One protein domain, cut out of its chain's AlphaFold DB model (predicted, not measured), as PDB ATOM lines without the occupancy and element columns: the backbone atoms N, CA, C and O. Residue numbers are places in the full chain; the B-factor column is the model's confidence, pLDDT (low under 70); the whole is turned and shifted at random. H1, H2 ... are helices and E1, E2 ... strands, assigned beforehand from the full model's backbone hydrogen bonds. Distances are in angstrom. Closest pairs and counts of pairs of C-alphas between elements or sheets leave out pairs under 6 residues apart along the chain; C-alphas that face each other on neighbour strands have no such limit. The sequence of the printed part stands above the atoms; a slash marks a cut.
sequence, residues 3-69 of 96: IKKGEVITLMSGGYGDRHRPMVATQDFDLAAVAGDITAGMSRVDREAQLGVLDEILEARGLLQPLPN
ATOM      1  N   ILE A   3      18.372  37.515  35.851       96.50
ATOM      2  CA  ILE A   3      17.738  36.909  37.025       96.50
ATOM      3  C   ILE A   3      16.428  37.642  37.289       96.50
ATOM      4  O   ILE A   3      16.385  38.876  37.234       96.50
ATOM      5  N   LYS A   4      15.352  36.895  37.545       97.94
ATOM      6  CA  LYS A   4      14.027  37.467  37.808       97.94
ATOM      7  C   LYS A   4      13.744  37.603  39.293       97.94
ATOM      8  O   LYS A   4      14.151  36.767  40.091       97.94
ATOM      9  N   LYS A   5      12.982  38.632  39.669       96.81
ATOM     10  CA  LYS A   5      12.469  38.778  41.032       96.81
ATOM     11  C   LYS A   5      11.763  37.493  41.478       96.81
ATOM     12  O   LYS A   5      10.874  36.996  40.791       96.81
ATOM     13  N   GLY A   6      12.121  37.006  42.662       95.62
ATOM     14  CA  GLY A   6      11.594  35.778  43.254       95.62
ATOM     15  C   GLY A   6      12.325  34.505  42.825       95.62
ATOM     16  O   GLY A   6      12.038  33.444  43.372       95.62
ATOM     17  N   GLU A   7      13.268  34.584  41.885       96.62
ATOM     18  CA  GLU A   7      14.101  33.447  41.504       96.62
ATOM     19  C   GLU A   7      15.030  33.055  42.658       96.62
ATOM     20  O   GLU A   7      15.620  33.917  43.313       96.62
ATOM     21  N   VAL A   8      15.138  31.750  42.919       93.06
ATOM     22  CA  VAL A   8      16.023  31.201  43.950       93.06
ATOM     23  C   VAL A   8      17.296  30.707  43.287       93.06
ATOM     24  O   VAL A   8      17.243  29.847  42.410       93.06
ATOM     25  N   ILE A   9      18.435  31.232  43.724       90.31
ATOM     26  CA  ILE A   9      19.747  30.892  43.188       90.31
ATOM     27  C   ILE A   9      20.706  30.500  44.308       90.31
ATOM     28  O   ILE A   9      20.651  31.033  45.414       90.31
ATOM     29  N   THR A  10      21.622  29.592  43.991       86.56
ATOM     30  CA  THR A  10      22.772  29.279  44.838       86.56
ATOM     31  C   THR A  10      24.020  29.655  44.063       86.56
ATOM     32  O   THR A  10      24.260  29.129  42.975       86.56
ATOM     33  N   LEU A  11      24.802  30.585  44.604       82.75
ATOM     34  CA  LEU A  11      26.076  30.968  44.016       82.75
ATOM     35  C   LEU A  11      27.150  29.998  44.508       82.75
ATOM     36  O   LEU A  11      27.318  29.774  45.705       82.75
ATOM     37  N   MET A  12      27.841  29.379  43.556       74.88
ATOM     38  CA  MET A  12      28.982  28.514  43.829       74.88
ATOM     39  C   MET A  12      30.238  29.304  43.461       74.88
ATOM     40  O   MET A  12      30.652  29.315  42.300       74.88
ATOM     41  N   SER A  13      30.802  30.031  44.424       63.31
ATOM     42  CA  SER A  13      32.195  30.478  44.336       63.31
ATOM     43  C   SER A  13      33.097  29.245  44.395       63.31
ATOM     44  O   SER A  13      32.739  28.250  44.995       63.31
ATOM     45  N   GLY A  14      34.246  29.236  43.722       50.41
ATOM     46  CA  GLY A  14      35.156  28.076  43.726       50.41
ATOM     47  C   GLY A  14      36.034  27.980  44.981       50.41
ATOM     48  O   GLY A  14      37.152  27.470  44.893       50.41
ATOM     49  N   GLY A  15      35.605  28.560  46.105       49.22
ATOM     50  CA  GLY A  15      36.418  28.748  47.302       49.22
ATOM     51  C   GLY A  15      36.144  27.666  48.337       49.22
ATOM     52  O   GLY A  15      35.089  27.643  48.952       49.22
ATOM     53  N   TYR A  16      37.118  26.787  48.581       36.88
ATOM     54  CA  TYR A  16      37.036  25.742  49.607       36.88
ATOM     55  C   TYR A  16      36.495  26.281  50.948       36.88
ATOM     56  O   TYR A  16      37.193  27.002  51.661       36.88
ATOM     57  N   GLY A  17      35.256  25.897  51.277       47.78
ATOM     58  CA  GLY A  17      34.533  26.314  52.487       47.78
ATOM     59  C   GLY A  17      33.168  26.967  52.239       47.78
ATOM     60  O   GLY A  17      32.579  27.487  53.185       47.78
ATOM     61  N   ASP A  18      32.684  26.962  50.995       52.94
ATOM     62  CA  ASP A  18      31.523  27.729  50.553       52.94
ATOM     63  C   ASP A  18      30.260  27.547  51.410       52.94
ATOM     64  O   ASP A  18      29.660  26.472  51.529       52.94
ATOM     65  N   ARG A  19      29.792  28.685  51.927       56.25
ATOM     66  CA  ARG A  19      28.437  28.887  52.435       56.25
ATOM     67  C   ARG A  19      27.475  28.903  51.251       56.25
ATOM     68  O   ARG A  19      26.965  29.948  50.859       56.25
ATOM     69  N   HIS A  20      27.222  27.739  50.660       70.44
ATOM     70  CA  HIS A  20      26.202  27.577  49.629       70.44
ATOM     71  C   HIS A  20      24.812  27.712  50.257       70.44
ATOM     72  O   HIS A  20      24.119  26.728  50.526       70.44
ATOM     73  N   ARG A  21      24.400  28.946  50.536       78.56
ATOM     74  CA  ARG A  21      23.043  29.235  50.990       78.56
ATOM     75  C   ARG A  21      22.180  29.621  49.791       78.56
ATOM     76  O   ARG A  21      22.610  30.432  48.971       78.56
ATOM     77  N   PRO A  22      20.974  29.049  49.664       87.38
ATOM     78  CA  PRO A  22      20.026  29.508  48.667       87.38
ATOM     79  C   PRO A  22      19.645  30.959  48.975       87.38
ATOM     80  O   PRO A  22      19.389  31.328  50.123       87.38
ATOM     81  N   MET A  23      19.599  31.784  47.940       91.19
ATOM     82  CA  MET A  23      19.213  33.185  48.027       91.19
ATOM     83  C   MET A  23      18.072  33.455  47.061       91.19
ATOM     84  O   MET A  23      18.006  32.854  45.992       91.19
ATOM     85  N   VAL A  24      17.182  34.370  47.422       94.81
ATOM     86  CA  VAL A  24      16.092  34.819  46.559       94.81
ATOM     87  C   VAL A  24      16.413  36.188  45.974       94.81
ATOM     88  O   VAL A  24      16.867  37.086  46.683       94.81
ATOM     89  N   ALA A  25      16.163  36.362  44.681       96.62
ATOM     90  CA  ALA A  25      16.256  37.654  44.024       96.62
ATOM     91  C   ALA A  25      15.122  38.581  44.471       96.62
ATOM     92  O   ALA A  25      13.938  38.251  44.386       96.62
ATOM     93  N   THR A  26      15.474  39.776  44.923       96.38
ATOM     94  CA  THR A  26      14.517  40.785  45.414       96.38
ATOM     95  C   THR A  26      13.931  41.635  44.279       96.38
ATOM     96  O   THR A  26      12.840  42.203  44.413       96.38
ATOM     97  N   GLN A  27      14.637  41.691  43.145       97.38
ATOM     98  CA  GLN A  27      14.308  42.444  41.938       97.38
ATOM     99  C   GLN A  27      14.908  41.774  40.692       97.38
ATOM    100  O   GLN A  27      15.733  40.872  40.805       97.38
ATOM    101  N   ASP A  28      14.501  42.223  39.505       97.81
ATOM    102  CA  ASP A  28      15.120  41.805  38.245       97.81
ATOM    103  C   ASP A  28      16.519  42.431  38.109       97.81
ATOM    104  O   ASP A  28      16.686  43.630  38.352       97.81
ATOM    105  N   PHE A  29      17.520  41.654  37.687       96.75
ATOM    106  CA  PHE A  29      18.860  42.179  37.399       96.75
ATOM    107  C   PHE A  29      19.631  41.333  36.378       96.75
ATOM    108  O   PHE A  29      19.385  40.138  36.218       96.75
ATOM    109  N   ASP A  30      20.609  41.944  35.701       95.75
ATOM    110  CA  ASP A  30      21.569  41.207  34.875       95.75
ATOM    111  C   ASP A  30      22.829  40.889  35.679       95.75
ATOM    112  O   ASP A  30      23.656  41.766  35.931       95.75
ATOM    113  N   LEU A  31      23.009  39.621  36.039       91.75
ATOM    114  CA  LEU A  31      24.178  39.164  36.786       91.75
ATOM    115  C   LEU A  31      25.496  39.481  36.064       91.75
ATOM    116  O   LEU A  31      26.485  39.802  36.715       91.75
ATOM    117  N   ALA A  32      25.523  39.415  34.727       91.19
ATOM    118  CA  ALA A  32      26.744  39.673  33.968       91.19
ATOM    119  C   ALA A  32      27.089  41.165  33.954       91.19
ATOM    120  O   ALA A  32      28.260  41.515  34.080       91.19
ATOM    121  N   ALA A  33      26.078  42.034  33.852       93.81
ATOM    122  CA  ALA A  33      26.285  43.476  33.952       93.81
ATOM    123  C   ALA A  33      26.747  43.859  35.363       93.81
ATOM    124  O   ALA A  33      27.761  44.528  35.510       93.81
ATOM    125  N   VAL A  34      26.080  43.346  36.403       92.75
ATOM    126  CA  VAL A  34      26.445  43.628  37.799       92.75
ATOM    127  C   VAL A  34      27.858  43.135  38.124       92.75
ATOM    128  O   VAL A  34      28.642  43.881  38.708       92.75
ATOM    129  N   ALA A  35      28.218  41.911  37.724       90.19
ATOM    130  CA  ALA A  35      29.574  41.391  37.911       90.19
ATOM    131  C   ALA A  35      30.615  42.203  37.120       90.19
ATOM    132  O   ALA A  35      31.712  42.457  37.621       90.19
ATOM    133  N   GLY A  36      30.269  42.641  35.905       91.81
ATOM    134  CA  GLY A  36      31.096  43.535  35.097       91.81
ATOM    135  C   GLY A  36      31.359  44.870  35.793       91.81
ATOM    136  O   GLY A  36      32.513  45.264  35.922       91.81
ATOM    137  N   ASP A  37      30.314  45.510  36.319       93.44
ATOM    138  CA  ASP A  37      30.413  46.778  37.047       93.44
ATOM    139  C   ASP A  37      31.244  46.642  38.329       93.44
ATOM    140  O   ASP A  37      32.046  47.517  38.650       93.44
ATOM    141  N   ILE A  38      31.079  45.535  39.063       90.25
ATOM    142  CA  ILE A  38      31.845  45.242  40.285       90.25
ATOM    143  C   ILE A  38      33.333  45.055  39.979       90.25
ATOM    144  O   ILE A  38      34.172  45.470  40.771       90.25
ATOM    145  N   THR A  39      33.660  44.418  38.855       91.75
ATOM    146  CA  THR A  39      35.034  44.004  38.528       91.75
ATOM    147  C   THR A  39      35.730  44.917  37.517       91.75
ATOM    148  O   THR A  39      36.843  44.627  37.060       91.75
ATOM    149  N   ALA A  40      35.096  46.035  37.160       93.69
ATOM    150  CA  ALA A  40      35.605  46.985  36.186       93.69
ATOM    151  C   ALA A  40      36.951  47.577  36.634       93.69
ATOM    152  O   ALA A  40      37.108  48.054  37.754       93.69
ATOM    153  N   GLY A  41      37.945  47.539  35.742       92.81
ATOM    154  CA  GLY A  41      39.288  48.067  36.010       92.81
ATOM    155  C   GLY A  41      40.145  47.222  36.961       92.81
ATOM    156  O   GLY A  41      41.296  47.580  37.199       92.81
ATOM    157  N   MET A  42      39.631  46.094  37.465       93.88
ATOM    158  CA  MET A  42      40.379  45.206  38.355       93.88
ATOM    159  C   MET A  42      41.385  44.340  37.597       93.88
ATOM    160  O   MET A  42      41.119  43.847  36.486       93.88
ATOM    161  N   SER A  43      42.526  44.085  38.246       94.06
ATOM    162  CA  SER A  43      43.454  43.050  37.802       94.06
ATOM    163  C   SER A  43      42.769  41.679  37.839       94.06
ATOM    164  O   SER A  43      41.709  41.496  38.442       94.06
ATOM    165  N   ARG A  44      43.364  40.681  37.183       89.19
ATOM    166  CA  ARG A  44      42.819  39.318  37.219       89.19
ATOM    167  C   ARG A  44      42.748  38.768  38.649       89.19
ATOM    168  O   ARG A  44      41.755  38.138  38.987       89.19
ATOM    169  N   VAL A  45      43.776  39.021  39.459       86.88
ATOM    170  CA  VAL A  45      43.854  38.526  40.842       86.88
ATOM    171  C   VAL A  45      42.776  39.185  41.702       86.88
ATOM    172  O   VAL A  45      42.034  38.490  42.389       86.88
ATOM    173  N   ASP A  46      42.619  40.505  41.588       88.50
ATOM    174  CA  ASP A  46      41.591  41.240  42.338       88.50
ATOM    175  C   ASP A  46      40.182  40.820  41.912       88.50
ATOM    176  O   ASP A  46      39.288  40.679  42.740       88.50
ATOM    177  N   ARG A  47      39.989  40.543  40.618       88.50
ATOM    178  CA  ARG A  47      38.726  40.025  40.089       88.50
ATOM    179  C   ARG A  47      38.382  38.656  40.663       88.50
ATOM    180  O   ARG A  47      37.234  38.440  41.031       88.50
ATOM    181  N   GLU A  48      39.342  37.737  40.713       85.12
ATOM    182  CA  GLU A  48      39.134  36.402  41.286       85.12
ATOM    183  C   GLU A  48      38.771  36.500  42.777       85.12
ATOM    184  O   GLU A  48      37.812  35.860  43.208       85.12
ATOM    185  N   ALA A  49      39.443  37.375  43.536       85.00
ATOM    186  CA  ALA A  49      39.099  37.644  44.932       85.00
ATOM    187  C   ALA A  49      37.688  38.243  45.084       85.00
ATOM    188  O   ALA A  49      36.905  37.776  45.909       85.00
ATOM    189  N   GLN A  50      37.331  39.229  44.254       86.88
ATOM    190  CA  GLN A  50      36.031  39.900  44.320       86.88
ATOM    191  C   GLN A  50      34.868  38.972  43.943       86.88
ATOM    192  O   GLN A  50      33.792  39.050  44.531       86.88
ATOM    193  N   LEU A  51      35.074  38.083  42.967       84.19
ATOM    194  CA  LEU A  51      34.080  37.079  42.585       84.19
ATOM    195  C   LEU A  51      33.894  36.003  43.665       84.19
ATOM    196  O   LEU A  51      32.817  35.417  43.740       84.19
ATOM    197  N   GLY A  52      34.903  35.776  44.512       82.50
ATOM    198  CA  GLY A  52      34.814  34.877  45.665       82.50
ATOM    199  C   GLY A  52      33.867  35.354  46.771       82.50
ATOM    200  O   GLY A  52      33.483  34.546  47.604       82.50
ATOM    201  N   VAL A  53      33.473  36.631  46.762       85.88
ATOM    202  CA  VAL A  53      32.528  37.241  47.721       85.88
ATOM    203  C   VAL A  53      31.327  37.882  47.011       85.88
ATOM    204  O   VAL A  53      30.714  38.834  47.496       85.88
ATOM    205  N   LEU A  54      31.011  37.417  45.795       86.94
ATOM    206  CA  LEU A  54      29.981  38.030  44.955       86.94
ATOM    207  C   LEU A  54      28.587  37.971  45.593       86.94
ATOM    208  O   LEU A  54      27.816  38.917  45.451       86.94
ATOM    209  N   ASP A  55      28.262  36.891  46.294       86.75
ATOM    210  CA  ASP A  55      26.990  36.718  46.995       86.75
ATOM    211  C   ASP A  55      26.791  37.771  48.097       86.75
ATOM    212  O   ASP A  55      25.729  38.393  48.160       86.75
ATOM    213  N   GLU A  56      27.830  38.052  48.888       86.94
ATOM    214  CA  GLU A  56      27.817  39.094  49.922       86.94
ATOM    215  C   GLU A  56      27.606  40.489  49.314       86.94
ATOM    216  O   GLU A  56      26.841  41.303  49.836       86.94
ATOM    217  N   ILE A  57      28.230  40.770  48.165       90.31
ATOM    218  CA  ILE A  57      28.055  42.051  47.464       90.31
ATOM    219  C   ILE A  57      26.628  42.192  46.929       90.31
ATOM    220  O   ILE A  57      26.035  43.269  47.011       90.31
ATOM    221  N   LEU A  58      26.075  41.124  46.350       91.94
ATOM    222  CA  LEU A  58      24.710  41.121  45.831       91.94
ATOM    223  C   LEU A  58      23.685  41.267  46.965       91.94
ATOM    224  O   LEU A  58      22.686  41.965  46.780       91.94
ATOM    225  N   GLU A  59      23.952  40.687  48.138       91.38
ATOM    226  CA  GLU A  59      23.159  40.914  49.350       91.38
ATOM    227  C   GLU A  59      23.231  42.369  49.817       91.38
ATOM    228  O   GLU A  59      22.199  43.006  50.008       91.38
ATOM    229  N   ALA A  60      24.435  42.932  49.941       91.31
ATOM    230  CA  ALA A  60      24.631  44.312  50.386       91.31
ATOM    231  C   ALA A  60      23.991  45.340  49.436       91.31
ATOM    232  O   ALA A  60      23.551  46.407  49.861       91.31
ATOM    233  N   ARG A  61      23.906  45.015  48.140       93.62
ATOM    234  CA  ARG A  61      23.194  45.817  47.128       93.62
ATOM    235  C   ARG A  61      21.683  45.587  47.126       93.62
ATOM    236  O   ARG A  61      20.985  46.186  46.312       93.62
ATOM    237  N   GLY A  62      21.185  44.711  47.995       94.50
ATOM    238  CA  GLY A  62      19.779  44.355  48.091       94.50
ATOM    239  C   GLY A  62      19.250  43.647  46.853       94.50
ATOM    240  O   GLY A  62      18.050  43.720  46.631       94.50
ATOM    241  N   LEU A  63      20.104  43.009  46.040       95.50
ATOM    242  CA  LEU A  63      19.725  42.251  44.835       95.50
ATOM    243  C   LEU A  63      19.352  40.805  45.165       95.50
ATOM    244  O   LEU A  63      18.486  40.217  44.515       95.50
ATOM    245  N   LEU A  64      20.004  40.250  46.185       93.94
ATOM    246  CA  LEU A  64      19.728  38.932  46.731       93.94
ATOM    247  C   LEU A  64      19.433  39.041  48.221       93.94
ATOM    248  O   LEU A  64      19.967  39.900  48.913       93.94
ATOM    249  N   GLN A  65      18.611  38.131  48.719       92.38
ATOM    250  CA  GLN A  65      18.386  37.956  50.143       92.38
ATOM    251  C   GLN A  65      18.600  36.483  50.497       92.38
ATOM    252  O   GLN A  65      18.049  35.620  49.808       92.38
ATOM    253  N   PRO A  66      19.371  36.160  51.550       88.62
ATOM    254  CA  PRO A  66      19.515  34.780  51.986       88.62
ATOM    255  C   PRO A  66      18.162  34.223  52.425       88.62
ATOM    256  O   PRO A  66      17.415  34.866  53.169       88.62
ATOM    257  N   LEU A  67      17.843  33.017  51.961       86.00
ATOM    258  CA  LEU A  67      16.695  32.283  52.466       86.00
ATOM    259  C   LEU A  67      17.076  31.566  53.763       86.00
ATOM    260  O   LEU A  67      18.204  31.083  53.878       86.00
ATOM    261  N   PRO A  68      16.137  31.433  54.717       77.75
ATOM    262  CA  PRO A  68      16.325  30.539  55.845       77.75
ATOM    263  C   PRO A  68      16.631  29.131  55.327       77.75
ATOM    264  O   PRO A  68      15.801  28.517  54.651       77.75
ATOM    265  N   ASN A  69      17.822  28.622  55.627       69.88
ATOM    266  CA  ASN A  69      18.215  27.258  55.319       69.88
ATOM    267  C   ASN A  69      18.404  26.476  56.621       69.88
ATOM    268  O   ASN A  69      18.956  26.955  57.607       69.88
TER     269      ASN A  69
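AT A GLANCE: This is residues 3 to 69 of the 96 residues of an uncharacterized protein of Pseudomonas plecoglossicida NB2011 (UniProt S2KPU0). Look first for a tiny two-stranded sheet, E1 beside E2, at one end of the model; from E1 the chain runs out through H1, folds back through H2 and returns through H3 to E2. H3 lies near the middle, and residues 9 to 22 make a long loop that also runs out from the sheet and back to it. The printed part has 67 residues, with elements in the order E1, H1, H2, H3, E2; the sheet is antiparallel, and the class is mostly helix, though only 30 residues are in named elements. It is compact, with a radius of gyration of the C-alphas of 11.9 A and spans of 33 by 27 by 15 A.

HOW THE PARTS SIT: Begin at E1, residues 23 to 25, and E2, residues 64 to 66, antiparallel at 150 degrees; N 24 and O 65 are 2.8 A apart, within hydrogen-bond range. Residues 8 to 9 pair antiparallel with residues 23 to 24 of E1. For H3, residues 54 to 60, the closest C-alphas to E2 are Leu 58 and Leu 64, 5.5 A apart. H3 and E1 are near each other, with 6 pairs of C-alphas within 10 A. H1, residues 31 to 39, is close to H3 but not clearly touching; the closest C-alphas, of Ala 35 and Leu 54, are 7.8 A apart, and the lines are about perpendicular at 90 degrees. H1 touches H2, residues 44 to 51, with the C-alphas of Thr 39 and Arg 47 closest at 5.6 A; they run opposite ways at a steep tilt of 53 degrees. H2 and H3 meet only through their link. In H1, H2 and H3 every O i to N i+4 pair is within hydrogen-bond range.

IN THESE COORDINATES: Find C-alpha 23 at (19.213, 33.185, 48.027), where E1 begins; it ends at residue 25. H1 runs 12.0 A from C-alpha 31 at (24.178, 39.164, 36.786), H2 10.5 A and H3 9.9 A. E2 ends at C-alpha 66, (19.515, 34.780, 51.986).

THE WHOLE: The C-alphas of Gly 41 and Asn 69 are the two farthest apart, at 35.4 A. The printed part has no cut, and the four links between named elements are tight. Look for pLDDT under 70 at residues 13 to 19 and residue 69; the mean of the printed part is 85.9.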